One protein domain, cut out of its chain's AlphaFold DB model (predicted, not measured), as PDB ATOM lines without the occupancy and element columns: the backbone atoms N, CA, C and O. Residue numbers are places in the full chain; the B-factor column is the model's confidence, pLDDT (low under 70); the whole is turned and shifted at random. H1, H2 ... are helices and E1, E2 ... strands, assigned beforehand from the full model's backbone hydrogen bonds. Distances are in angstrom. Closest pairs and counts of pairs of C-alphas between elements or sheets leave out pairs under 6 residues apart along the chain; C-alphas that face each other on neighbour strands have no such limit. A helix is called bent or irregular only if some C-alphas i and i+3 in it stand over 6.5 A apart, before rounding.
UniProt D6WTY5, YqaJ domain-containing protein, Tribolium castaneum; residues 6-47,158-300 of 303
ATOM      1  N   THR A   6     167.865 169.181 162.566       46.00
ATOM      2  CA  THR A   6     166.483 169.247 162.091       46.00
ATOM      3  C   THR A   6     166.409 168.629 160.704       46.00
ATOM      4  O   THR A   6     167.101 169.074 159.789       46.00
ATOM      5  N   ILE A   7     165.569 167.608 160.538       54.22
ATOM      6  CA  ILE A   7     165.271 167.010 159.234       54.22
ATOM      7  C   ILE A   7     163.862 167.466 158.828       54.22
ATOM      8  O   ILE A   7     162.886 166.911 159.339       54.22
ATOM      9  N   PRO A   8     163.722 168.479 157.952       51.88
ATOM     10  CA  PRO A   8     162.420 168.864 157.424       51.88
ATOM     11  C   PRO A   8     161.953 167.827 156.398       51.88
ATOM     12  O   PRO A   8     162.659 167.507 155.440       51.88
ATOM     13  N   VAL A   9     160.751 167.293 156.593       56.16
ATOM     14  CA  VAL A   9     160.167 166.230 155.775       56.16
ATOM     15  C   VAL A   9     158.859 166.734 155.172       56.16
ATOM     16  O   VAL A   9     157.863 166.919 155.863       56.16
ATOM     17  N   VAL A  10     158.847 166.940 153.853       52.31
ATOM     18  CA  VAL A  10     157.626 167.278 153.105       52.31
ATOM     19  C   VAL A  10     157.104 166.041 152.405       52.31
ATOM     20  O   VAL A  10     157.776 165.495 151.529       52.31
ATOM     21  N   LEU A  11     155.902 165.603 152.772       52.38
ATOM     22  CA  LEU A  11     155.296 164.397 152.212       52.38
ATOM     23  C   LEU A  11     153.855 164.690 151.790       52.38
ATOM     24  O   LEU A  11     152.990 165.007 152.607       52.38
ATOM     25  N   SER A  12     153.609 164.601 150.483       47.56
ATOM     26  CA  SER A  12     152.267 164.504 149.908       47.56
ATOM     27  C   SER A  12     151.988 163.057 149.494       47.56
ATOM     28  O   SER A  12     152.899 162.227 149.454       47.56
ATOM     29  N   SER A  13     150.720 162.747 149.208       38.75
ATOM     30  CA  SER A  13     150.158 161.390 149.120       38.75
ATOM     31  C   SER A  13     150.777 160.442 148.077       38.75
ATOM     32  O   SER A  13     150.331 159.305 147.981       38.75
ATOM     33  N   GLU A  14     151.817 160.849 147.341       41.44
ATOM     34  CA  GLU A  14     152.533 160.001 146.374       41.44
ATOM     35  C   GLU A  14     154.078 160.075 146.438       41.44
ATOM     36  O   GLU A  14     154.740 159.533 145.555       41.44
ATOM     37  N   MET A  15     154.709 160.707 147.441       46.59
ATOM     38  CA  MET A  15     156.127 161.108 147.294       46.59
ATOM     39  C   MET A  15     157.138 160.415 148.198       46.59
ATOM     40  O   MET A  15     157.071 160.466 149.420       46.59
ATOM     41  N   LEU A  16     158.125 159.803 147.540       35.62
ATOM     42  CA  LEU A  16     159.400 159.349 148.084       35.62
ATOM     43  C   LEU A  16     160.458 160.438 147.859       35.62
ATOM     44  O   LEU A  16     160.595 160.955 146.751       35.62
ATOM     45  N   PHE A  17     161.214 160.754 148.910       39.47
ATOM     46  CA  PHE A  17     162.397 161.612 148.859       39.47
ATOM     47  C   PHE A  17     163.507 160.960 148.017       39.47
ATOM     48  O   PHE A  17     163.791 159.772 148.166       39.47
ATOM     49  N   GLY A  18     164.150 161.758 147.164       36.50
ATOM     50  CA  GLY A  18     165.315 161.373 146.356       36.50
ATOM     51  C   GLY A  18     166.072 162.565 145.761       36.50
ATOM     52  O   GLY A  18     166.848 162.390 144.829       36.50
ATOM     53  N   ILE A  19     165.835 163.777 146.269       35.97
ATOM     54  CA  ILE A  19     166.490 165.008 145.812       35.97
ATOM     55  C   ILE A  19     167.197 165.621 147.030       35.97
ATOM     56  O   ILE A  19     166.579 165.673 148.095       35.97
ATOM     57  N   PRO A  20     168.468 166.047 146.928       37.56
ATOM     58  CA  PRO A  20     169.088 166.874 147.955       37.56
ATOM     59  C   PRO A  20     168.349 168.220 148.000       37.56
ATOM     60  O   PRO A  20     168.378 168.989 147.044       37.56
ATOM     61  N   VAL A  21     167.617 168.466 149.086       40.75
ATOM     62  CA  VAL A  21     166.863 169.708 149.293       40.75
ATOM     63  C   VAL A  21     167.532 170.476 150.421       40.75
ATOM     64  O   VAL A  21     167.776 169.915 151.490       40.75
ATOM     65  N   THR A  22     167.842 171.746 150.186       41.50
ATOM     66  CA  THR A  22     168.338 172.656 151.218       41.50
ATOM     67  C   THR A  22     167.165 173.423 151.809       41.50
ATOM     68  O   THR A  22     166.302 173.930 151.090       41.50
ATOM     69  N   TYR A  23     167.108 173.478 153.137       43.44
ATOM     70  CA  TYR A  23     166.118 174.266 153.859       43.44
ATOM     71  C   TYR A  23     166.634 175.699 153.993       43.44
ATOM     72  O   TYR A  23     167.701 175.919 154.567       43.44
ATOM     73  N   SER A  24     165.893 176.655 153.436       40.91
ATOM     74  CA  SER A  24     166.171 178.081 153.599       40.91
ATOM     75  C   SER A  24     165.465 178.576 154.860       40.91
ATOM     76  O   SER A  24     164.241 178.491 154.964       40.91
ATOM     77  N   SER A  25     166.233 179.089 155.824       40.06
ATOM     78  CA  SER A  25     165.708 179.696 157.056       40.06
ATOM     79  C   SER A  25     164.933 180.994 156.816       40.06
ATOM     80  O   SER A  25     164.257 181.474 157.726       40.06
ATOM     81  N   ASP A  26     165.033 181.570 155.617       32.59
ATOM     82  CA  ASP A  26     164.719 182.981 155.389       32.59
ATOM     83  C   ASP A  26     163.326 183.220 154.774       32.59
ATOM     84  O   ASP A  26     162.925 184.368 154.596       32.59
ATOM     85  N   GLU A  27     162.535 182.169 154.520       36.25
ATOM     86  CA  GLU A  27     161.188 182.297 153.931       36.25
ATOM     87  C   GLU A  27     160.105 181.411 154.584       36.25
ATOM     88  O   GLU A  27     159.141 181.006 153.933       36.25
ATOM     89  N   ASP A  28     160.166 181.158 155.896       34.94
ATOM     90  CA  ASP A  28     159.048 180.531 156.632       34.94
ATOM     91  C   ASP A  28     157.924 181.552 156.947       34.94
ATOM     92  O   ASP A  28     157.387 181.643 158.050       34.94
ATOM     93  N   SER A  29     157.570 182.371 155.950       34.19
ATOM     94  CA  SER A  29     156.478 183.348 156.019       34.19
ATOM     95  C   SER A  29     155.262 182.940 155.188       34.19
ATOM     96  O   SER A  29     154.498 183.811 154.760       34.19
ATOM     97  N   ASP A  30     155.045 181.646 154.938       34.50
ATOM     98  CA  ASP A  30     153.712 181.208 154.528       34.50
ATOM     99  C   ASP A  30     152.823 181.126 155.765       34.50
ATOM    100  O   ASP A  30     152.685 180.110 156.438       34.50
ATOM    101  N   VAL A  31     152.218 182.290 156.014       36.75
ATOM    102  CA  VAL A  31     151.031 182.597 156.814       36.75
ATOM    103  C   VAL A  31     149.854 181.719 156.350       36.75
ATOM    104  O   VAL A  31     148.835 182.184 155.845       36.75
ATOM    105  N   THR A  32     149.995 180.412 156.510       40.88
ATOM    106  CA  THR A  32     148.906 179.441 156.568       40.88
ATOM    107  C   THR A  32     149.041 178.632 157.847       40.88
ATOM    108  O   THR A  32     148.781 177.434 157.855       40.88
ATOM    109  N   ASP A  33     149.459 179.291 158.931       44.59
ATOM    110  CA  ASP A  33     149.359 178.719 160.264       44.59
ATOM    111  C   ASP A  33     147.918 178.264 160.477       44.59
ATOM    112  O   ASP A  33     146.957 178.999 160.211       44.59
ATOM    113  N   GLU A  34     147.774 177.047 160.982       44.88
ATOM    114  CA  GLU A  34     146.522 176.485 161.481       44.88
ATOM    115  C   GLU A  34     145.761 177.507 162.344       44.88
ATOM    116  O   GLU A  34     144.538 177.626 162.262       44.88
ATOM    117  N   GLU A  35     146.514 178.321 163.090       41.47
ATOM    118  CA  GLU A  35     146.035 179.421 163.918       41.47
ATOM    119  C   GLU A  35     145.484 180.596 163.083       41.47
ATOM    120  O   GLU A  35     144.401 181.071 163.393       41.47
ATOM    121  N   ASN A  36     146.093 181.001 161.958       40.59
ATOM    122  CA  ASN A  36     145.570 182.073 161.091       40.59
ATOM    123  C   ASN A  36     144.276 181.677 160.358       40.59
ATOM    124  O   ASN A  36     143.377 182.508 160.199       40.59
ATOM    125  N   ILE A  37     144.135 180.415 159.931       45.59
ATOM    126  CA  ILE A  37     142.879 179.916 159.338       45.59
ATOM    127  C   ILE A  37     141.772 179.883 160.399       45.59
ATOM    128  O   ILE A  37     140.638 180.293 160.125       45.59
ATOM    129  N   VAL A  38     142.102 179.451 161.619       45.28
ATOM    130  CA  VAL A  38     141.202 179.463 162.781       45.28
ATOM    131  C   VAL A  38     140.817 180.893 163.166       45.28
ATOM    132  O   VAL A  38     139.627 181.164 163.325       45.28
ATOM    133  N   THR A  39     141.757 181.837 163.219       42.22
ATOM    134  CA  THR A  39     141.514 183.268 163.466       42.22
ATOM    135  C   THR A  39     140.620 183.873 162.387       42.22
ATOM    136  O   THR A  39     139.606 184.499 162.701       42.22
ATOM    137  N   MET A  40     140.899 183.606 161.109       44.38
ATOM    138  CA  MET A  40     140.048 184.022 159.988       44.38
ATOM    139  C   MET A  40     138.644 183.405 160.065       44.38
ATOM    140  O   MET A  40     137.651 184.076 159.761       44.38
ATOM    141  N   MET A  41     138.517 182.150 160.506       45.56
ATOM    142  CA  MET A  41     137.220 181.520 160.753       45.56
ATOM    143  C   MET A  41     136.510 182.100 161.974       45.56
ATOM    144  O   MET A  41     135.297 182.258 161.914       45.56
ATOM    145  N   LEU A  42     137.206 182.470 163.047       43.72
ATOM    146  CA  LEU A  42     136.625 183.135 164.219       43.72
ATOM    147  C   LEU A  42     136.140 184.544 163.883       43.72
ATOM    148  O   LEU A  42     135.086 184.948 164.368       43.72
ATOM    149  N   ILE A  43     136.841 185.268 163.009       45.06
ATOM    150  CA  ILE A  43     136.382 186.549 162.454       45.06
ATOM    151  C   ILE A  43     135.105 186.343 161.623       45.06
ATOM    152  O   ILE A  43     134.166 187.122 161.759       45.06
ATOM    153  N   LYS A  44     135.026 185.270 160.819       39.78
ATOM    154  CA  LYS A  44     133.821 184.918 160.035       39.78
ATOM    155  C   LYS A  44     132.664 184.351 160.877       39.78
ATOM    156  O   LYS A  44     131.507 184.528 160.507       39.78
ATOM    157  N   SER A  45     132.967 183.654 161.976       35.78
ATOM    158  CA  SER A  45     132.008 182.953 162.854       35.78
ATOM    159  C   SER A  45     131.495 183.839 163.984       35.78
ATOM    160  O   SER A  45     130.385 183.637 164.480       35.78
ATOM    161  N   ARG A  46     132.256 184.871 164.370       37.69
ATOM    162  CA  ARG A  46     131.683 186.019 165.060       37.69
ATOM    163  C   ARG A  46     130.665 186.614 164.099       37.69
ATOM    164  O   ARG A  46     131.020 187.218 163.091       37.69
ATOM    165  N   LYS A  47     129.384 186.521 164.459       38.75
ATOM    166  CA  LYS A  47     128.438 187.588 164.135       38.75
ATOM    167  C   LYS A  47     129.002 188.854 164.782       38.75
ATOM    168  O   LYS A  47     128.542 189.264 165.843       38.75
ATOM    169  N   ILE A 158     162.078 171.454 183.894       87.88
ATOM    170  CA  ILE A 158     162.148 171.348 182.432       87.88
ATOM    171  C   ILE A 158     162.417 169.925 181.920       87.88
ATOM    172  O   ILE A 158     162.121 169.641 180.764       87.88
ATOM    173  N   LEU A 159     162.971 169.028 182.745       87.50
ATOM    174  CA  LEU A 159     163.249 167.645 182.349       87.50
ATOM    175  C   LEU A 159     162.013 166.753 182.486       87.50
ATOM    176  O   LEU A 159     161.880 165.768 181.762       87.50
ATOM    177  N   LYS A 160     161.088 167.103 183.387       91.31
ATOM    178  CA  LYS A 160     159.825 166.376 183.559       91.31
ATOM    179  C   LYS A 160     158.763 166.791 182.553       91.31
ATOM    180  O   LYS A 160     157.965 165.943 182.157       91.31
ATOM    181  N   ILE A 161     158.748 168.057 182.130       90.00
ATOM    182  CA  ILE A 161     157.716 168.584 181.223       90.00
ATOM    183  C   ILE A 161     157.580 167.730 179.950       90.00
ATOM    184  O   ILE A 161     156.459 167.289 179.685       90.00
ATOM    185  N   PRO A 162     158.653 167.380 179.210       91.31
ATOM    186  CA  PRO A 162     158.524 166.567 178.001       91.31
ATOM    187  C   PRO A 162     157.895 165.195 178.254       91.31
ATOM    188  O   PRO A 162     157.135 164.714 177.423       91.31
ATOM    189  N   LEU A 163     158.172 164.576 179.406       90.06
ATOM    190  CA  LEU A 163     157.649 163.253 179.766       90.06
ATOM    191  C   LEU A 163     156.168 163.309 180.158       90.06
ATOM    192  O   LEU A 163     155.388 162.439 179.781       90.06
ATOM    193  N   LEU A 164     155.774 164.347 180.897       91.44
ATOM    194  CA  LEU A 164     154.398 164.540 181.363       91.44
ATOM    195  C   LEU A 164     153.451 165.021 180.264       91.44
ATOM    196  O   LEU A 164     152.237 164.946 180.429       91.44
ATOM    197  N   THR A 165     153.997 165.523 179.158       91.50
ATOM    198  CA  THR A 165     153.240 166.143 178.062       91.50
ATOM    199  C   THR A 165     153.261 165.315 176.771       91.50
ATOM    200  O   THR A 165     152.812 165.785 175.722       91.50
ATOM    201  N   ILE A 166     153.737 164.064 176.837       89.00
ATOM    202  CA  ILE A 166     153.608 163.089 175.743       89.00
ATOM    203  C   ILE A 166     152.120 162.916 175.395       89.00
ATOM    204  O   ILE A 166     151.258 162.919 176.275       89.00
ATOM    205  N   GLY A 167     151.812 162.788 174.102       83.88
ATOM    206  CA  GLY A 167     150.437 162.741 173.585       83.88
ATOM    207  C   GLY A 167     149.901 164.098 173.120       83.88
ATOM    208  O   GLY A 167     148.829 164.150 172.516       83.88
ATOM    209  N   GLN A 168     150.667 165.174 173.343       86.25
ATOM    210  CA  GLN A 168     150.486 166.499 172.748       86.25
ATOM    211  C   GLN A 168     149.043 167.017 172.843       86.25
ATOM    212  O   GLN A 168     148.547 167.244 173.941       86.25
ATOM    213  N   ARG A 169     148.335 167.158 171.714       80.75
ATOM    214  CA  ARG A 169     146.951 167.660 171.650       80.75
ATOM    215  C   ARG A 169     145.961 166.863 172.509       80.75
ATOM    216  O   ARG A 169     144.936 167.406 172.909       80.75
ATOM    217  N   ASN A 170     146.259 165.598 172.797       83.12
ATOM    218  CA  ASN A 170     145.425 164.737 173.635       83.12
ATOM    219  C   ASN A 170     145.810 164.788 175.126       83.12
ATOM    220  O   ASN A 170     145.235 164.058 175.929       83.12
ATOM    221  N   ASN A 171     146.773 165.631 175.505       85.44
ATOM    222  CA  ASN A 171     147.264 165.785 176.867       85.44
ATOM    223  C   ASN A 171     146.986 167.209 177.382       85.44
ATOM    224  O   ASN A 171     147.511 168.193 176.869       85.44
ATOM    225  N   GLU A 172     146.180 167.331 178.433       87.31
ATOM    226  CA  GLU A 172     145.813 168.635 179.001       87.31
ATOM    227  C   GLU A 172     147.019 169.386 179.588       87.31
ATOM    228  O   GLU A 172     147.088 170.614 179.509       87.31
ATOM    229  N   GLN A 173     148.005 168.667 180.141       87.44
ATOM    230  CA  GLN A 173     149.219 169.289 180.665       87.44
ATOM    231  C   GLN A 173     150.024 169.945 179.542       87.44
ATOM    232  O   GLN A 173     150.595 171.012 179.738       87.44
ATOM    233  N   TRP A 174     150.034 169.344 178.351       89.94
ATOM    234  CA  TRP A 174     150.696 169.926 177.187       89.94
ATOM    235  C   TRP A 174     150.079 171.275 176.804       89.94
ATOM    236  O   TRP A 174     150.807 172.232 176.543       89.94
ATOM    237  N   ASP A 175     148.747 171.380 176.832       83.94
ATOM    238  CA  ASP A 175     148.056 172.637 176.530       83.94
ATOM    239  C   ASP A 175     148.326 173.705 177.601       83.94
ATOM    240  O   ASP A 175     148.642 174.847 177.271       83.94
ATOM    241  N   LYS A 176     148.314 173.324 178.886       84.75
ATOM    242  CA  LYS A 176     148.666 174.214 180.008       84.75
ATOM    243  C   LYS A 176     150.076 174.790 179.875       84.75
ATOM    244  O   LYS A 176     150.257 176.000 179.978       84.75
ATOM    245  N   GLU A 177     151.070 173.943 179.621       86.88
ATOM    246  CA  GLU A 177     152.463 174.387 179.494       86.88
ATOM    247  C   GLU A 177     152.675 175.288 178.267       86.88
ATOM    248  O   GLU A 177     153.467 176.233 178.329       86.88
ATOM    249  N   ARG A 178     151.942 175.041 177.173       85.12
ATOM    250  CA  ARG A 178     151.963 175.894 175.978       85.12
ATOM    251  C   ARG A 178     151.271 177.232 176.183       85.12
ATOM    252  O   ARG A 178     151.779 178.227 175.694       85.12
ATOM    253  N   ASN A 179     150.155 177.281 176.906       82.25
ATOM    254  CA  ASN A 179     149.433 178.537 177.150       82.25
ATOM    255  C   ASN A 179     150.232 179.512 178.032       82.25
ATOM    256  O   ASN A 179     150.036 180.720 177.949       82.25
ATOM    257  N   ASN A 180     151.178 179.000 178.822       84.06
ATOM    258  CA  ASN A 180     152.074 179.816 179.641       84.06
ATOM    259  C   ASN A 180     153.341 180.281 178.895       84.06
ATOM    260  O   ASN A 180     154.184 180.945 179.498       84.06
ATOM    261  N   ARG A 181     153.554 179.896 177.628       86.62
ATOM    262  CA  ARG A 181     154.828 180.133 176.927       86.62
ATOM    263  C   ARG A 181     154.633 180.551 175.480       86.62
ATOM    264  O   ARG A 181     153.688 180.155 174.809       86.62
ATOM    265  N   LEU A 182     155.592 181.309 174.969       86.00
ATOM    266  CA  LEU A 182     155.674 181.584 173.548       86.00
ATOM    267  C   LEU A 182     156.221 180.351 172.817       86.00
ATOM    268  O   LEU A 182     157.324 179.880 173.100       86.00
ATOM    269  N   THR A 183     155.437 179.827 171.876       86.19
ATOM    270  CA  THR A 183     155.770 178.606 171.137       86.19
ATOM    271  C   THR A 183     156.517 178.893 169.838       86.19
ATOM    272  O   THR A 183     156.283 179.923 169.206       86.19
ATOM    273  N   ALA A 184     157.351 177.951 169.384       82.00
ATOM    274  CA  ALA A 184     158.061 178.043 168.098       82.00
ATOM    275  C   ALA A 184     157.137 178.399 166.914       82.00
ATOM    276  O   ALA A 184     157.464 179.287 166.134       82.00
ATOM    277  N   SER A 185     155.933 177.815 166.862       78.69
ATOM    278  CA  SER A 185     154.911 178.105 165.839       78.69
ATOM    279  C   SER A 185     154.465 179.574 165.781       78.69
ATOM    280  O   SER A 185     153.980 180.035 164.759       78.69
ATOM    281  N   ASN A 186     154.612 180.325 166.875       77.19
ATOM    282  CA  ASN A 186     154.277 181.746 166.948       77.19
ATOM    283  C   ASN A 186     155.509 182.650 166.867       77.19
ATOM    284  O   ASN A 186     155.377 183.853 166.638       77.19
ATOM    285  N   PHE A 187     156.703 182.091 167.049       81.00
ATOM    286  CA  PHE A 187     157.929 182.863 167.181       81.00
ATOM    287  C   PHE A 187     158.245 183.639 165.897       81.00
ATOM    288  O   PHE A 187     158.436 184.851 165.961       81.00
ATOM    289  N   GLY A 188     158.176 182.980 164.733       76.69
ATOM    290  CA  GLY A 188     158.389 183.608 163.421       76.69
ATOM    291  C   GLY A 188     157.452 184.794 163.160       76.69
ATOM    292  O   GLY A 188     157.880 185.849 162.693       76.69
ATOM    293  N   ARG A 189     156.175 184.656 163.541       77.25
ATOM    294  CA  ARG A 189     155.163 185.717 163.422       77.25
ATOM    295  C   ARG A 189     155.498 186.945 164.270       77.25
ATOM    296  O   ARG A 189     155.210 188.062 163.851       77.25
ATOM    297  N   ILE A 190     156.079 186.742 165.451       80.50
ATOM    298  CA  ILE A 190     156.406 187.826 166.384       80.50
ATOM    299  C   ILE A 190     157.697 188.532 165.983       80.50
ATOM    300  O   ILE A 190     157.714 189.756 165.928       80.50
ATOM    301  N   ILE A 191     158.759 187.787 165.663       78.94
ATOM    302  CA  ILE A 191     160.055 188.396 165.321       78.94
ATOM    303  C   ILE A 191     160.000 189.202 164.019       78.94
ATOM    304  O   ILE A 191     160.699 190.202 163.889       78.94
ATOM    305  N   ASN A 192     159.142 188.799 163.076       77.94
ATOM    306  CA  ASN A 192     158.983 189.458 161.777       77.94
ATOM    307  C   ASN A 192     157.845 190.493 161.764       77.94
ATOM    308  O   ASN A 192     157.452 190.985 160.700       77.94
ATOM    309  N   MET A 193     157.272 190.811 162.928       74.38
ATOM    310  CA  MET A 193     156.160 191.746 163.034       74.38
ATOM    311  C   MET A 193     156.617 193.170 162.703       74.38
ATOM    312  O   MET A 193     157.534 193.711 163.314       74.38
ATOM    313  N   LYS A 194     155.957 193.803 161.727       74.19
ATOM    314  CA  LYS A 194     156.221 195.208 161.379       74.19
ATOM    315  C   LYS A 194     155.568 196.128 162.408       74.19
ATOM    316  O   LYS A 194     154.454 195.827 162.828       74.19
ATOM    317  N   CYS A 195     156.168 197.286 162.687       65.56
ATOM    318  CA  CYS A 195     155.592 198.326 163.558       65.56
ATOM    319  C   CYS A 195     154.208 198.826 163.103       65.56
ATOM    320  O   CYS A 195     153.420 199.320 163.895       65.56
ATOM    321  N   THR A 196     153.872 198.655 161.822       68.44
ATOM    322  CA  THR A 196     152.554 198.993 161.266       68.44
ATOM    323  C   THR A 196     151.509 197.888 161.441       68.44
ATOM    324  O   THR A 196     150.341 198.078 161.100       68.44
ATOM    325  N   THR A 197     151.906 196.711 161.926       65.81
ATOM    326  CA  THR A 197     151.002 195.575 162.119       65.81
ATOM    327  C   THR A 197     150.201 195.792 163.394       65.81
ATOM    328  O   THR A 197     150.771 196.015 164.454       65.81
ATOM    329  N   ASN A 198     148.875 195.670 163.320       68.69
ATOM    330  CA  ASN A 198     148.047 195.679 164.524       68.69
ATOM    331  C   ASN A 198     148.363 194.440 165.385       68.69
ATOM    332  O   ASN A 198     148.035 193.310 165.007       68.69
ATOM    333  N   THR A 199     148.983 194.666 166.542       67.56
ATOM    334  CA  THR A 199     149.465 193.623 167.455       67.56
ATOM    335  C   THR A 199     148.333 192.949 168.238       67.56
ATOM    336  O   THR A 199     148.470 191.791 168.636       67.56
ATOM    337  N   ALA A 200     147.176 193.605 168.393       68.12
ATOM    338  CA  ALA A 200     146.068 193.122 169.217       68.12
ATOM    339  C   ALA A 200     145.530 191.758 168.755       68.12
ATOM    340  O   ALA A 200     145.206 190.906 169.581       68.12
ATOM    341  N   ASN A 201     145.467 191.511 167.441       67.19
ATOM    342  CA  ASN A 201     145.036 190.209 166.921       67.19
ATOM    343  C   ASN A 201     146.066 189.111 167.210       67.19
ATOM    344  O   ASN A 201     145.682 188.028 167.636       67.19
ATOM    345  N   ALA A 202     147.360 189.398 167.047       71.25
ATOM    346  CA  ALA A 202     148.415 188.432 167.345       71.25
ATOM    347  C   ALA A 202     148.423 188.062 168.836       71.25
ATOM    348  O   ALA A 202     148.444 186.883 169.180       71.25
ATOM    349  N   VAL A 203     148.311 189.058 169.721       72.62
ATOM    350  CA  VAL A 203     148.201 188.849 171.173       72.62
ATOM    351  C   VAL A 203     146.959 188.026 171.514       72.62
ATOM    352  O   VAL A 203     147.040 187.060 172.270       72.62
ATOM    353  N   LYS A 204     145.808 188.358 170.922       70.94
ATOM    354  CA  LYS A 204     144.557 187.628 171.148       70.94
ATOM    355  C   LYS A 204     144.649 186.166 170.719       70.94
ATOM    356  O   LYS A 204     144.127 185.302 171.420       70.94
ATOM    357  N   ASP A 205     145.295 185.899 169.592       70.75
ATOM    358  CA  ASP A 205     145.483 184.546 169.075       70.75
ATOM    359  C   ASP A 205     146.378 183.712 169.995       70.75
ATOM    360  O   ASP A 205     146.065 182.554 170.264       70.75
ATOM    361  N   ILE A 206     147.448 184.316 170.519       74.94
ATOM    362  CA  ILE A 206     148.381 183.665 171.447       74.94
ATOM    363  C   ILE A 206     147.716 183.400 172.805       74.94
ATOM    364  O   ILE A 206     147.877 182.317 173.357       74.94
ATOM    365  N   LEU A 207     146.952 184.358 173.345       69.44
ATOM    366  CA  LEU A 207     146.348 184.245 174.678       69.44
ATOM    367  C   LEU A 207     145.100 183.358 174.712       69.44
ATOM    368  O   LEU A 207     144.868 182.642 175.682       69.44
ATOM    369  N   TYR A 208     144.267 183.419 173.674       67.69
ATOM    370  CA  TYR A 208     142.954 182.770 173.664       67.69
ATOM    371  C   TYR A 208     142.875 181.619 172.666       67.69
ATOM    372  O   TYR A 208     141.798 181.405 172.096       67.69
ATOM    373  N   ARG A 209     143.989 180.898 172.455       62.91
ATOM    374  CA  ARG A 209     144.121 179.771 171.514       62.91
ATOM    375  C   ARG A 209     142.829 178.961 171.479       62.91
ATOM    376  O   ARG A 209     142.466 178.256 172.423       62.91
ATOM    377  N   VAL A 210     142.061 179.112 170.401       58.28
ATOM    378  CA  VAL A 210     140.795 178.396 170.280       58.28
ATOM    379  C   VAL A 210     141.137 176.980 169.869       58.28
ATOM    380  O   VAL A 210     141.426 176.718 168.706       58.28
ATOM    381  N   GLY A 211     141.094 176.067 170.840       55.56
ATOM    382  CA  GLY A 211     141.285 174.648 170.586       55.56
ATOM    383  C   GLY A 211     140.410 174.170 169.427       55.56
ATOM    384  O   GLY A 211     139.194 174.400 169.404       55.56
ATOM    385  N   LEU A 212     141.040 173.478 168.478       56.78
ATOM    386  CA  LEU A 212     140.424 172.935 167.264       56.78
ATOM    387  C   LEU A 212     139.191 172.056 167.552       56.78
ATOM    388  O   LEU A 212     138.298 171.923 166.722       56.78
ATOM    389  N   SER A 213     139.104 171.517 168.769       53.19
ATOM    390  CA  SER A 213     137.996 170.719 169.301       53.19
ATOM    391  C   SER A 213     136.656 171.468 169.382       53.19
ATOM    392  O   SER A 213     135.613 170.838 169.522       53.19
ATOM    393  N   LYS A 214     136.653 172.809 169.303       56.28
ATOM    394  CA  LYS A 214     135.425 173.626 169.326       56.28
ATOM    395  C   LYS A 214     134.741 173.738 167.957       56.28
ATOM    396  O   LYS A 214     133.607 174.213 167.883       56.28
ATOM    397  N   PHE A 215     135.393 173.310 166.875       61.84
ATOM    398  CA  PHE A 215     134.836 173.383 165.525       61.84
ATOM    399  C   PHE A 215     134.111 172.083 165.157       61.84
ATOM    400  O   PHE A 215     134.684 171.003 165.226       61.84
ATOM    401  N   LYS A 216     132.851 172.186 164.700       64.38
ATOM    402  CA  LYS A 216     132.076 171.031 164.195       64.38
ATOM    403  C   LYS A 216     132.678 170.402 162.931       64.38
ATOM    404  O   LYS A 216     132.439 169.230 162.668       64.38
ATOM    405  N   LYS A 217     133.394 171.191 162.128       74.19
ATOM    406  CA  LYS A 217     134.108 170.751 160.927       74.19
ATOM    407  C   LYS A 217     135.366 171.597 160.781       74.19
ATOM    408  O   LYS A 217     135.270 172.826 160.814       74.19
ATOM    409  N   LEU A 218     136.515 170.947 160.634       73.56
ATOM    410  CA  LEU A 218     137.783 171.625 160.392       73.56
ATOM    411  C   LEU A 218     137.883 172.062 158.914       73.56
ATOM    412  O   LEU A 218     137.292 171.419 158.040       73.56
ATOM    413  N   PRO A 219     138.590 173.168 158.618       75.94
ATOM    414  CA  PRO A 219     138.959 173.532 157.253       75.94
ATOM    415  C   PRO A 219     139.685 172.384 156.538       75.94
ATOM    416  O   PRO A 219     140.480 171.683 157.156       75.94
ATOM    417  N   GLU A 220     139.479 172.244 155.227       80.62
ATOM    418  CA  GLU A 220     140.103 171.172 154.433       80.62
ATOM    419  C   GLU A 220     141.639 171.147 154.513       80.62
ATOM    420  O   GLU A 220     142.172 170.057 154.694       80.62
ATOM    421  N   PRO A 221     142.370 172.285 154.467       79.12
ATOM    422  CA  PRO A 221     143.828 172.258 154.609       79.12
ATOM    423  C   PRO A 221     144.299 171.742 155.972       79.12
ATOM    424  O   PRO A 221     145.308 171.053 156.056       79.12
ATOM    425  N   LEU A 222     143.549 172.055 157.030       75.75
ATOM    426  CA  LEU A 222     143.877 171.642 158.391       75.75
ATOM    427  C   LEU A 222     143.573 170.158 158.606       75.75
ATOM    428  O   LEU A 222     144.381 169.424 159.162       75.75
ATOM    429  N   GLN A 223     142.412 169.711 158.124       81.19
ATOM    430  CA  GLN A 223     142.061 168.295 158.144       81.19
ATOM    431  C   GLN A 223     143.061 167.475 157.319       81.19
ATOM    432  O   GLN A 223     143.470 166.406 157.748       81.19
ATOM    433  N   TRP A 224     143.518 168.008 156.181       82.56
ATOM    434  CA  TRP A 224     144.548 167.385 155.356       82.56
ATOM    435  C   TRP A 224     145.870 167.189 156.101       82.56
ATOM    436  O   TRP A 224     146.455 166.119 155.972       82.56
ATOM    437  N   GLY A 225     146.332 168.181 156.869       81.81
ATOM    438  CA  GLY A 225     147.520 168.028 157.715       81.81
ATOM    439  C   GLY A 225     147.355 166.865 158.692       81.81
ATOM    440  O   GLY A 225     148.092 165.885 158.611       81.81
ATOM    441  N   ILE A 226     146.292 166.912 159.502       82.38
ATOM    442  CA  ILE A 226     145.972 165.886 160.511       82.38
ATOM    443  C   ILE A 226     145.869 164.479 159.892       82.38
ATOM    444  O   ILE A 226     146.386 163.514 160.449       82.38
ATOM    445  N   ASP A 227     145.215 164.345 158.737       83.69
ATOM    446  CA  ASP A 227     144.963 163.047 158.097       83.69
ATOM    447  C   ASP A 227     146.206 162.436 157.423       83.69
ATOM    448  O   ASP A 227     146.198 161.246 157.072       83.69
ATOM    449  N   ASN A 228     147.239 163.242 157.160       82.81
ATOM    450  CA  ASN A 228     148.425 162.824 156.409       82.81
ATOM    451  C   ASN A 228     149.717 162.840 157.226       82.81
ATOM    452  O   ASN A 228     150.658 162.172 156.810       82.81
ATOM    453  N   GLU A 229     149.763 163.507 158.378       83.62
ATOM    454  CA  GLU A 229     150.954 163.575 159.231       83.62
ATOM    455  C   GLU A 229     151.452 162.183 159.660       83.62
ATOM    456  O   GLU A 229     152.619 161.853 159.453       83.62
ATOM    457  N   GLU A 230     150.570 161.304 160.154       85.44
ATOM    458  CA  GLU A 230     150.992 159.951 160.559       85.44
ATOM    459  C   GLU A 230     151.434 159.109 159.349       85.44
ATOM    460  O   GLU A 230     152.434 158.401 159.412       85.44
ATOM    461  N   LYS A 231     150.756 159.244 158.200       84.75
ATOM    462  CA  LYS A 231     151.163 158.558 156.958       84.75
ATOM    463  C   LYS A 231     152.537 159.029 156.486       84.75
ATOM    464  O   LYS A 231     153.344 158.233 156.009       84.75
ATOM    465  N   ALA A 232     152.794 160.330 156.602       82.19
ATOM    466  CA  ALA A 232     154.067 160.946 156.276       82.19
ATOM    467  C   ALA A 232     155.173 160.395 157.188       82.19
ATOM    468  O   ALA A 232     156.202 159.917 156.707       82.19
ATOM    469  N   LYS A 233     154.924 160.349 158.495       84.62
ATOM    470  CA  LYS A 233     155.834 159.747 159.469       84.62
ATOM    471  C   LYS A 233     156.144 158.282 159.148       84.62
ATOM    472  O   LYS A 233     157.315 157.931 159.025       84.62
ATOM    473  N   GLU A 234     155.131 157.441 158.931       85.12
ATOM    474  CA  GLU A 234     155.318 156.028 158.562       85.12
ATOM    475  C   GLU A 234     156.172 155.875 157.298       85.12
ATOM    476  O   GLU A 234     157.066 155.027 157.228       85.12
ATOM    477  N   LYS A 235     155.923 156.719 156.293       81.69
ATOM    478  CA  LYS A 235     156.672 156.688 155.039       81.69
ATOM    479  C   LYS A 235     158.132 157.087 155.242       81.69
ATOM    480  O   LYS A 235     159.014 156.429 154.693       81.69
ATOM    481  N   PHE A 236     158.394 158.116 156.045       82.00
ATOM    482  CA  PHE A 236     159.746 158.515 156.425       82.00
ATOM    483  C   PHE A 236     160.497 157.373 157.124       82.00
ATOM    484  O   PHE A 236     161.631 157.067 156.739       82.00
ATOM    485  N   GLU A 237     159.861 156.694 158.085       84.75
ATOM    486  CA  GLU A 237     160.472 155.561 158.790       84.75
ATOM    487  C   GLU A 237     160.818 154.405 157.841       84.75
ATOM    488  O   GLU A 237     161.898 153.825 157.939       84.75
ATOM    489  N   GLN A 238     159.925 154.079 156.900       81.00
ATOM    490  CA  GLN A 238     160.138 153.002 155.925       81.00
ATOM    491  C   GLN A 238     161.325 153.269 154.993       81.00
ATOM    492  O   GLN A 238     162.043 152.341 154.630       81.00
ATOM    493  N   ILE A 239     161.507 154.522 154.575       75.12
ATOM    494  CA  ILE A 239     162.537 154.908 153.600       75.12
ATOM    495  C   ILE A 239     163.902 155.014 154.265       75.12
ATOM    496  O   ILE A 239     164.893 154.504 153.750       75.12
ATOM    497  N   THR A 240     163.957 155.723 155.390       76.88
ATOM    498  CA  THR A 240     165.218 156.032 156.068       76.88
ATOM    499  C   THR A 240     165.687 154.890 156.963       76.88
ATOM    500  O   THR A 240     166.866 154.822 157.303       76.88
ATOM    501  N   GLY A 241     164.769 154.010 157.374       79.31
ATOM    502  CA  GLY A 241     165.009 153.015 158.416       79.31
ATOM    503  C   GLY A 241     165.134 153.619 159.819       79.31
ATOM    504  O   GLY A 241     165.441 152.893 160.765       79.31
ATOM    505  N   ILE A 242     164.913 154.930 159.980       82.44
ATOM    506  CA  ILE A 242     165.025 155.635 161.258       82.44
ATOM    507  C   ILE A 242     163.647 155.698 161.910       82.44
ATOM    508  O   ILE A 242     162.685 156.158 161.303       82.44
ATOM    509  N   LYS A 243     163.557 155.263 163.169       87.19
ATOM    510  CA  LYS A 243     162.323 155.350 163.954       87.19
ATOM    511  C   LYS A 243     162.096 156.761 164.488       87.19
ATOM    512  O   LYS A 243     163.012 157.363 165.048       87.19
ATOM    513  N   VAL A 244     160.864 157.244 164.347       86.94
ATOM    514  CA  VAL A 244     160.395 158.531 164.856       86.94
ATOM    515  C   VAL A 244     159.676 158.296 166.179       86.94
ATOM    516  O   VAL A 244     158.638 157.636 166.247       86.94
ATOM    517  N   VAL A 245     160.222 158.860 167.251       88.69
ATOM    518  CA  VAL A 245     159.669 158.732 168.599       88.69
ATOM    519  C   VAL A 245     158.797 159.943 168.910       88.69
ATOM    520  O   VAL A 245     159.244 161.086 168.810       88.69
ATOM    521  N   SER A 246     157.553 159.689 169.320       88.44
ATOM    522  CA  SER A 246     156.653 160.730 169.817       88.44
ATOM    523  C   SER A 246     157.238 161.415 171.047       88.44
ATOM    524  O   SER A 246     157.807 160.772 171.929       88.44
ATOM    525  N   CYS A 247     157.049 162.724 171.135       89.50
ATOM    526  CA  CYS A 247     157.598 163.536 172.208       89.50
ATOM    527  C   CYS A 247     156.559 164.500 172.783       89.50
ATOM    528  O   CYS A 247     155.481 164.702 172.215       89.50
ATOM    529  N   GLY A 248     156.877 165.043 173.954       91.38
ATOM    530  CA  GLY A 248     156.105 166.105 174.579       91.38
ATOM    531  C   GLY A 248     156.669 167.489 174.272       91.38
ATOM    532  O   GLY A 248     157.372 167.714 173.290       91.38
ATOM    533  N   PHE A 249     156.336 168.429 175.138       92.38
ATOM    534  CA  PHE A 249     156.724 169.823 175.044       92.38
ATOM    535  C   PHE A 249     158.094 170.064 175.686       92.38
ATOM    536  O   PHE A 249     158.339 169.661 176.824       92.38
ATOM    537  N   PHE A 250     158.975 170.752 174.971       91.31
ATOM    538  CA  PHE A 250     160.300 171.143 175.432       91.31
ATOM    539  C   PHE A 250     160.322 172.627 175.772       91.31
ATOM    540  O   PHE A 250     159.786 173.453 175.036       91.31
ATOM    541  N   VAL A 251     160.969 172.962 176.884       91.25
ATOM    542  CA  VAL A 251     161.132 174.337 177.366       91.25
ATOM    543  C   VAL A 251     162.593 174.739 177.217       91.25
ATOM    544  O   VAL A 251     163.490 173.943 177.505       91.25
ATOM    545  N   ASP A 252     162.833 175.971 176.772       89.56
ATOM    546  CA  ASP A 252     164.192 176.495 176.662       89.56
ATOM    547  C   ASP A 252     164.849 176.619 178.048       89.56
ATOM    548  O   ASP A 252     164.227 177.037 179.030       89.56
ATOM    549  N   LYS A 253     166.123 176.225 178.135       87.19
ATOM    550  CA  LYS A 253     166.859 176.149 179.406       87.19
ATOM    551  C   LYS A 253     167.110 177.524 180.020       87.19
ATOM    552  O   LYS A 253     167.087 177.652 181.243       87.19
ATOM    553  N   GLU A 254     167.374 178.525 179.184       86.38
ATOM    554  CA  GLU A 254     167.720 179.882 179.610       86.38
ATOM    555  C   GLU A 254     166.472 180.763 179.660       86.38
ATOM    556  O   GLU A 254     166.212 181.455 180.643       86.38
ATOM    557  N   LYS A 255     165.665 180.706 178.602       87.94
ATOM    558  CA  LYS A 255     164.466 181.510 178.389       87.94
ATOM    559  C   LYS A 255     163.230 180.650 178.610       87.94
ATOM    560  O   LYS A 255     162.522 180.312 177.672       87.94
ATOM    561  N   LYS A 256     162.920 180.340 179.869       87.38
ATOM    562  CA  LYS A 256     161.825 179.423 180.257       87.38
ATOM    563  C   LYS A 256     160.413 179.843 179.821       87.38
ATOM    564  O   LYS A 256     159.481 179.057 179.965       87.38
ATOM    565  N   PHE A 257     160.254 181.054 179.290       87.44
ATOM    566  CA  PHE A 257     159.040 181.526 178.619       87.44
ATOM    567  C   PHE A 257     158.946 181.089 177.144       87.44
ATOM    568  O   PHE A 257     157.936 181.367 176.505       87.44
ATOM    569  N   LEU A 258     159.966 180.421 176.595       88.75
ATOM    570  CA  LEU A 258     159.986 179.830 175.258       88.75
ATOM    571  C   LEU A 258     159.822 178.311 175.341       88.75
ATOM    572  O   LEU A 258     160.362 177.658 176.239       88.75
ATOM    573  N   GLY A 259     159.119 177.737 174.368       89.56
ATOM    574  CA  GLY A 259     159.044 176.289 174.224       89.56
ATOM    575  C   GLY A 259     158.611 175.824 172.840       89.56
ATOM    576  O   GLY A 259     158.159 176.604 172.002       89.56
ATOM    577  N   ALA A 260     158.760 174.532 172.585       90.12
ATOM    578  CA  ALA A 260     158.431 173.919 171.307       90.12
ATOM    579  C   ALA A 260     157.997 172.464 171.486       90.12
ATOM    580  O   ALA A 260     158.388 171.791 172.437       90.12
ATOM    581  N   THR A 261     157.206 171.977 170.540       89.12
ATOM    582  CA  THR A 261     156.908 170.553 170.382       89.12
ATOM    583  C   THR A 261     157.365 170.192 168.975       89.12
ATOM    584  O   THR A 261     156.759 170.725 168.049       89.12
ATOM    585  N   PRO A 262     158.420 169.387 168.792       87.12
ATOM    586  CA  PRO A 262     158.728 168.842 167.479       87.12
ATOM    587  C   PRO A 262     157.724 167.738 167.115       87.12
ATOM    588  O   PRO A 262     157.134 167.116 168.005       87.12
ATOM    589  N   ASP A 263     157.571 167.447 165.824       84.12
ATOM    590  CA  ASP A 263     156.673 166.374 165.368       84.12
ATOM    591  C   ASP A 263     157.203 164.991 165.765       84.12
ATOM    592  O   ASP A 263     156.447 164.059 166.059       84.12
ATOM    593  N   GLY A 264     158.524 164.862 165.893       86.25
ATOM    594  CA  GLY A 264     159.132 163.696 166.514       86.25
ATOM    595  C   GLY A 264     160.631 163.812 166.744       86.25
ATOM    596  O   GLY A 264     161.303 164.726 166.269       86.25
ATOM    597  N   LEU A 265     161.155 162.844 167.487       85.62
ATOM    598  CA  LEU A 265     162.582 162.693 167.754       85.62
ATOM    599  C   LEU A 265     163.145 161.551 166.918       85.62
ATOM    600  O   LEU A 265     162.518 160.496 166.800       85.62
ATOM    601  N   VAL A 266     164.344 161.745 166.378       84.56
ATOM    602  CA  VAL A 266     165.035 160.761 165.543       84.56
ATOM    603  C   VAL A 266     166.475 160.568 166.009       84.56
ATOM    604  O   VAL A 266     167.211 161.522 166.266       84.56
ATOM    605  N   GLY A 267     166.902 159.308 166.113       78.31
ATOM    606  CA  GLY A 267     168.251 158.969 166.567       78.31
ATOM    607  C   GLY A 267     168.553 159.476 167.984       78.31
ATOM    608  O   GLY A 267     167.702 159.418 168.867       78.31
ATOM    609  N   SER A 268     169.789 159.935 168.211       74.69
ATOM    610  CA  SER A 268     170.243 160.413 169.525       74.69
ATOM    611  C   SER A 268     170.005 161.908 169.761       74.69
ATOM    612  O   SER A 268     169.715 162.282 170.891       74.69
ATOM    613  N   ASN A 269     170.114 162.748 168.725       76.62
ATOM    614  CA  ASN A 269     170.063 164.217 168.834       76.62
ATOM    615  C   ASN A 269     169.273 164.895 167.690       76.62
ATOM    616  O   ASN A 269     169.419 166.098 167.479       76.62
ATOM    617  N   GLY A 270     168.493 164.146 166.908       78.56
ATOM    618  CA  GLY A 270     167.753 164.693 165.772       78.56
ATOM    619  C   GLY A 270     166.282 164.946 166.089       78.56
ATOM    620  O   GLY A 270     165.681 164.262 166.922       78.56
ATOM    621  N   ILE A 271     165.696 165.905 165.378       84.25
ATOM    622  CA  ILE A 271     164.251 166.153 165.366       84.25
ATOM    623  C   ILE A 271     163.724 166.068 163.935       84.25
ATOM    624  O   ILE A 271     164.452 166.347 162.978       84.25
ATOM    625  N   VAL A 272     162.460 165.687 163.797       78.12
ATOM    626  CA  VAL A 272     161.741 165.719 162.524       78.12
ATOM    627  C   VAL A 272     160.639 166.770 162.593       78.12
ATOM    628  O   VAL A 272     159.941 166.866 163.601       78.12
ATOM    629  N   GLU A 273     160.523 167.540 161.515       81.88
ATOM    630  CA  GLU A 273     159.433 168.485 161.263       81.88
ATOM    631  C   GLU A 273     158.726 168.024 159.984       81.88
ATOM    632  O   GLU A 273     159.351 167.930 158.925       81.88
ATOM    633  N   ILE A 274     157.447 167.689 160.075       80.62
ATOM    634  CA  ILE A 274     156.642 167.108 159.008       80.62
ATOM    635  C   ILE A 274     155.703 168.184 158.467       80.62
ATOM    636  O   ILE A 274     154.851 168.713 159.171       80.62
ATOM    637  N   LYS A 275     155.800 168.476 157.167       79.75
ATOM    638  CA  LYS A 275     154.871 169.389 156.488       79.75
ATOM    639  C   LYS A 275     154.070 168.659 155.408       79.75
ATOM    640  O   LYS A 275     154.622 168.015 154.514       79.75
ATOM    641  N   CYS A 276     152.748 168.830 155.447       79.00
ATOM    642  CA  CYS A 276     151.802 168.278 154.470       79.00
ATOM    643  C   CYS A 276     151.072 169.410 153.713       79.00
ATOM    644  O   CYS A 276     149.925 169.734 154.034       79.00
ATOM    645  N   PRO A 277     151.694 170.042 152.699       77.44
ATOM    646  CA  PRO A 277     151.124 171.205 152.015       77.44
ATOM    647  C   PRO A 277     149.872 170.854 151.197       77.44
ATOM    648  O   PRO A 277     149.938 170.169 150.175       77.44
ATOM    649  N   PHE A 278     148.717 171.397 151.593       77.56
ATOM    650  CA  PHE A 278     147.447 171.203 150.877       77.56
ATOM    651  C   PHE A 278     147.446 171.806 149.459       77.56
ATOM    652  O   PHE A 278     146.780 171.293 148.553       77.56
ATOM    653  N   SER A 279     148.196 172.893 149.249       76.38
ATOM    654  CA  SER A 279     148.384 173.538 147.940       76.38
ATOM    655  C   SER A 279     149.010 172.591 146.914       76.38
ATOM    656  O   SER A 279     148.645 172.639 145.742       76.38
ATOM    657  N   ALA A 280     149.886 171.688 147.366       74.62
ATOM    658  CA  ALA A 280     150.627 170.758 146.524       74.62
ATOM    659  C   ALA A 280     150.043 169.330 146.501       74.62
ATOM    660  O   ALA A 280     150.672 168.411 145.986       74.62
ATOM    661  N   ARG A 281     148.829 169.122 147.030       76.69
ATOM    662  CA  ARG A 281     148.236 167.780 147.212       76.69
ATOM    663  C   ARG A 281     148.081 166.943 145.932       76.69
ATOM    664  O   ARG A 281     148.076 165.726 146.016       76.69
ATOM    665  N   ASN A 282     147.952 167.593 144.771       75.81
ATOM    666  CA  ASN A 282     147.664 166.948 143.480       75.81
ATOM    667  C   ASN A 282     148.796 167.111 142.452       75.81
ATOM    668  O   ASN A 282     148.575 166.926 141.257       75.81
ATOM    669  N   ILE A 283     149.975 167.556 142.875       72.19
ATOM    670  CA  ILE A 283     151.079 167.892 141.972       72.19
ATOM    671  C   ILE A 283     152.375 167.301 142.494       72.19
ATOM    672  O   ILE A 283     152.492 167.057 143.690       72.19
ATOM    673  N   ASN A 284     153.349 167.099 141.602       72.25
ATOM    674  CA  ASN A 284     154.658 166.584 141.985       72.25
ATOM    675  C   ASN A 284     155.484 167.637 142.786       72.25
ATOM    676  O   ASN A 284     155.297 168.830 142.558       72.25
ATOM    677  N   ILE A 285     156.387 167.239 143.704       68.81
ATOM    678  CA  ILE A 285     157.180 168.184 144.534       68.81
ATOM    679  C   ILE A 285     158.038 169.094 143.656       68.81
ATOM    680  O   ILE A 285     158.122 170.288 143.918       68.81
ATOM    681  N   LYS A 286     158.645 168.555 142.594       69.56
ATOM    682  CA  LYS A 286     159.516 169.328 141.701       69.56
ATOM    683  C   LYS A 286     158.752 170.488 141.054       69.56
ATOM    684  O   LYS A 286     159.160 171.637 141.152       69.56
ATOM    685  N   THR A 287     157.591 170.186 140.496       75.00
ATOM    686  CA  THR A 287     156.629 171.120 139.926       75.00
ATOM    687  C   THR A 287     156.044 172.033 140.998       75.00
ATOM    688  O   THR A 287     155.839 173.207 140.724       75.00
ATOM    689  N   ALA A 288     155.811 171.559 142.225       74.88
ATOM    690  CA  ALA A 288     155.349 172.403 143.326       74.88
ATOM    691  C   ALA A 288     156.396 173.455 143.729       74.88
ATOM    692  O   ALA A 288     156.030 174.604 143.974       74.88
ATOM    693  N   ILE A 289     157.680 173.092 143.754       73.62
ATOM    694  CA  ILE A 289     158.791 174.013 144.019       73.62
ATOM    695  C   ILE A 289     158.967 174.979 142.839       73.62
ATOM    696  O   ILE A 289     159.003 176.190 143.041       73.62
ATOM    697  N   GLU A 290     158.965 174.478 141.597       77.75
ATOM    698  CA  GLU A 290     159.019 175.306 140.378       77.75
ATOM    699  C   GLU A 290     157.859 176.318 140.313       77.75
ATOM    700  O   GLU A 290     158.047 177.468 139.918       77.75
ATOM    701  N   GLN A 291     156.660 175.917 140.746       77.88
ATOM    702  CA  GLN A 291     155.471 176.773 140.826       77.88
ATOM    703  C   GLN A 291     155.415 177.634 142.101       77.88
ATOM    704  O   GLN A 291     154.434 178.352 142.299       77.88
ATOM    705  N   LYS A 292     156.438 177.582 142.967       74.50
ATOM    706  CA  LYS A 292     156.504 178.296 144.257       74.50
ATOM    707  C   LYS A 292     155.309 178.032 145.184       74.50
ATOM    708  O   LYS A 292     154.895 178.898 145.953       74.50
ATOM    709  N   LEU A 293     154.746 176.828 145.107       71.88
ATOM    710  CA  LEU A 293     153.685 176.348 145.997       71.88
ATOM    711  C   LEU A 293     154.238 175.818 147.324       71.88
ATOM    712  O   LEU A 293     153.480 175.682 148.284       71.88
ATOM    713  N   ILE A 294     155.540 175.530 147.360       70.38
ATOM    714  CA  ILE A 294     156.321 175.202 148.549       70.38
ATOM    715  C   ILE A 294     157.516 176.159 148.559       70.38
ATOM    716  O   ILE A 294     158.442 175.982 147.775       70.38
ATOM    717  N   LYS A 295     157.464 177.204 149.390       67.69
ATOM    718  CA  LYS A 295     158.470 178.287 149.392       67.69
ATOM    719  C   LYS A 295     159.669 178.018 150.300       67.69
ATOM    720  O   LYS A 295     160.734 178.570 150.095       67.69
ATOM    721  N   TYR A 296     159.500 177.129 151.270       67.88
ATOM    722  CA  TYR A 296     160.510 176.771 152.267       67.88
ATOM    723  C   TYR A 296     161.431 175.617 151.822       67.88
ATOM    724  O   TYR A 296     162.212 175.107 152.622       67.88
ATOM    725  N   LEU A 297     161.324 175.168 150.565       64.44
ATOM    726  CA  LEU A 297     162.203 174.155 149.979       64.44
ATOM    727  C   LEU A 297     162.879 174.703 148.725       64.44
ATOM    728  O   LEU A 297     162.201 175.144 147.798       64.44
ATOM    729  N   GLU A 298     164.199 174.561 148.657       58.75
ATOM    730  CA  GLU A 298     164.974 174.820 147.446       58.75
ATOM    731  C   GLU A 298     165.596 173.521 146.933       58.75
ATOM    732  O   GLU A 298     166.201 172.756 147.687       58.75
ATOM    733  N   ILE A 299     165.431 173.254 145.635       56.25
ATOM    734  CA  ILE A 299     166.108 172.130 144.985       56.25
ATOM    735  C   ILE A 299     167.558 172.534 144.764       56.25
ATOM    736  O   ILE A 299     167.830 173.474 144.015       56.25
ATOM    737  N   ASP A 300     168.484 171.789 145.362       51.34
ATOM    738  CA  ASP A 300     169.891 171.936 145.036       51.34
ATOM    739  C   ASP A 300     170.171 171.210 143.709       51.34
ATOM    740  O   ASP A 300     170.224 169.982 143.638       51.34
TER     741      ASP A 300
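What this domain is: This is residues 6 to 47 and 158 to 300 of the 303 residues of the protein "YqaJ domain-containing protein" of Tribolium castaneum (UniProt D6WTY5). A small sheet of three strands, E1 E5 E4, stands near the middle, and H6b, the second arm of the bent helix H6, covers one face of it. Towards one end H7 packs on E6 of the strand pair E2 and E6; towards the other lie H2, H3 and E3 with their loops, and H1, H4 and H5 form a loose group on a further side. The printed part has 185 residues, with seven named helices and six named strands in the order E1 E2 H1 H2 H3 H4 H5 H6 E3 E4 E5 H7 E6. The three-stranded sheet is mixed, E2 and E6 are antiparallel, and the class is mixed, helices and strands, with under half of the residues in named elements. The whole is compact and rounded, with a radius of gyration of the C-alphas of 17.2 A and spans of 43 by 40 by 35 A.

Where its parts are: Find C-alpha 6 at (166.483, 169.247, 162.091); from there E1 runs 12.8 A to residue 10. E2 is residues 21 to 23, and H1, residues 34 to 45, is 15.9 A long. Past the cut come H2, residues 161 to 164, H3, 172 to 179, H4, 184 to 191, and H5, 199 to 207. H4 is only just irregular: C-alphas 185 and 188 are 6.9 A apart. H6, residues 220 to 240, was assigned as one helix by its hydrogen bonds but is bent, with C-alphas 227 and 230 7.2 A apart; its arms are H6a, 220 to 227, and H6b, 230 to 240, 15.4 A long. Then follow E3, 258 to 260, E4, 264 to 266, E5, 270 to 275 and 16.6 A long, H7, 285 to 290, and E6, 297 to 299, ending at (166.108, 172.130, 144.985).

How they stand to each other: Look first at E5, the inner strand: E1 is its parallel neighbour, with N 9 and O 273 2.8 A apart, and E4 forms a hairpin with it, with N 266 and O 270 2.9 A apart. H6b is on this sheet at a height of 8.6 A, over E5 and slantwise to the strands, at 51 degrees to E5 on the local plane. The arms H6a and H6b stand at a steep tilt of 55 degrees. E2 and E6 are antiparallel, with N 22 and O 298 3.2 A apart; the closest C-alphas of H7 and E6, Ile 289 and Leu 297, are 6.9 A apart. E3 pairs with no named strand, but residues 182 to 183 and 250 to 251 pair with it; its C-alpha 260 is 5.2 A from that of Ala 184 in H4. H5 is close to but not clearly touching H1, about perpendicular at 74 degrees, the closest C-alphas being Thr 39 and Asp 205, 7.0 A apart. H2 and H3 are close but not clearly touching, at C-alphas 164 and 173, 7.1 A apart. Every O i to N i+4 pair is within hydrogen-bond range in H1, H3, H5, H6a, H6b and H7, and 2 of 4 are in H4; H2 is too short for one.

The domain as a whole: The C-alphas of Lys 47 and Gly 241, the two farthest apart, are 50.7 A apart. Residues 48 to 157 are not printed, and C-alphas 47 and 158 are 41.7 A apart across that cut. The links H5 to H6 and H6 to E3 are long. The mean pLDDT of the printed part is 70.5; residues 6 to 47, 195 to 201, 207 to 216, 285 to 286 and 295 to 300 are under 70.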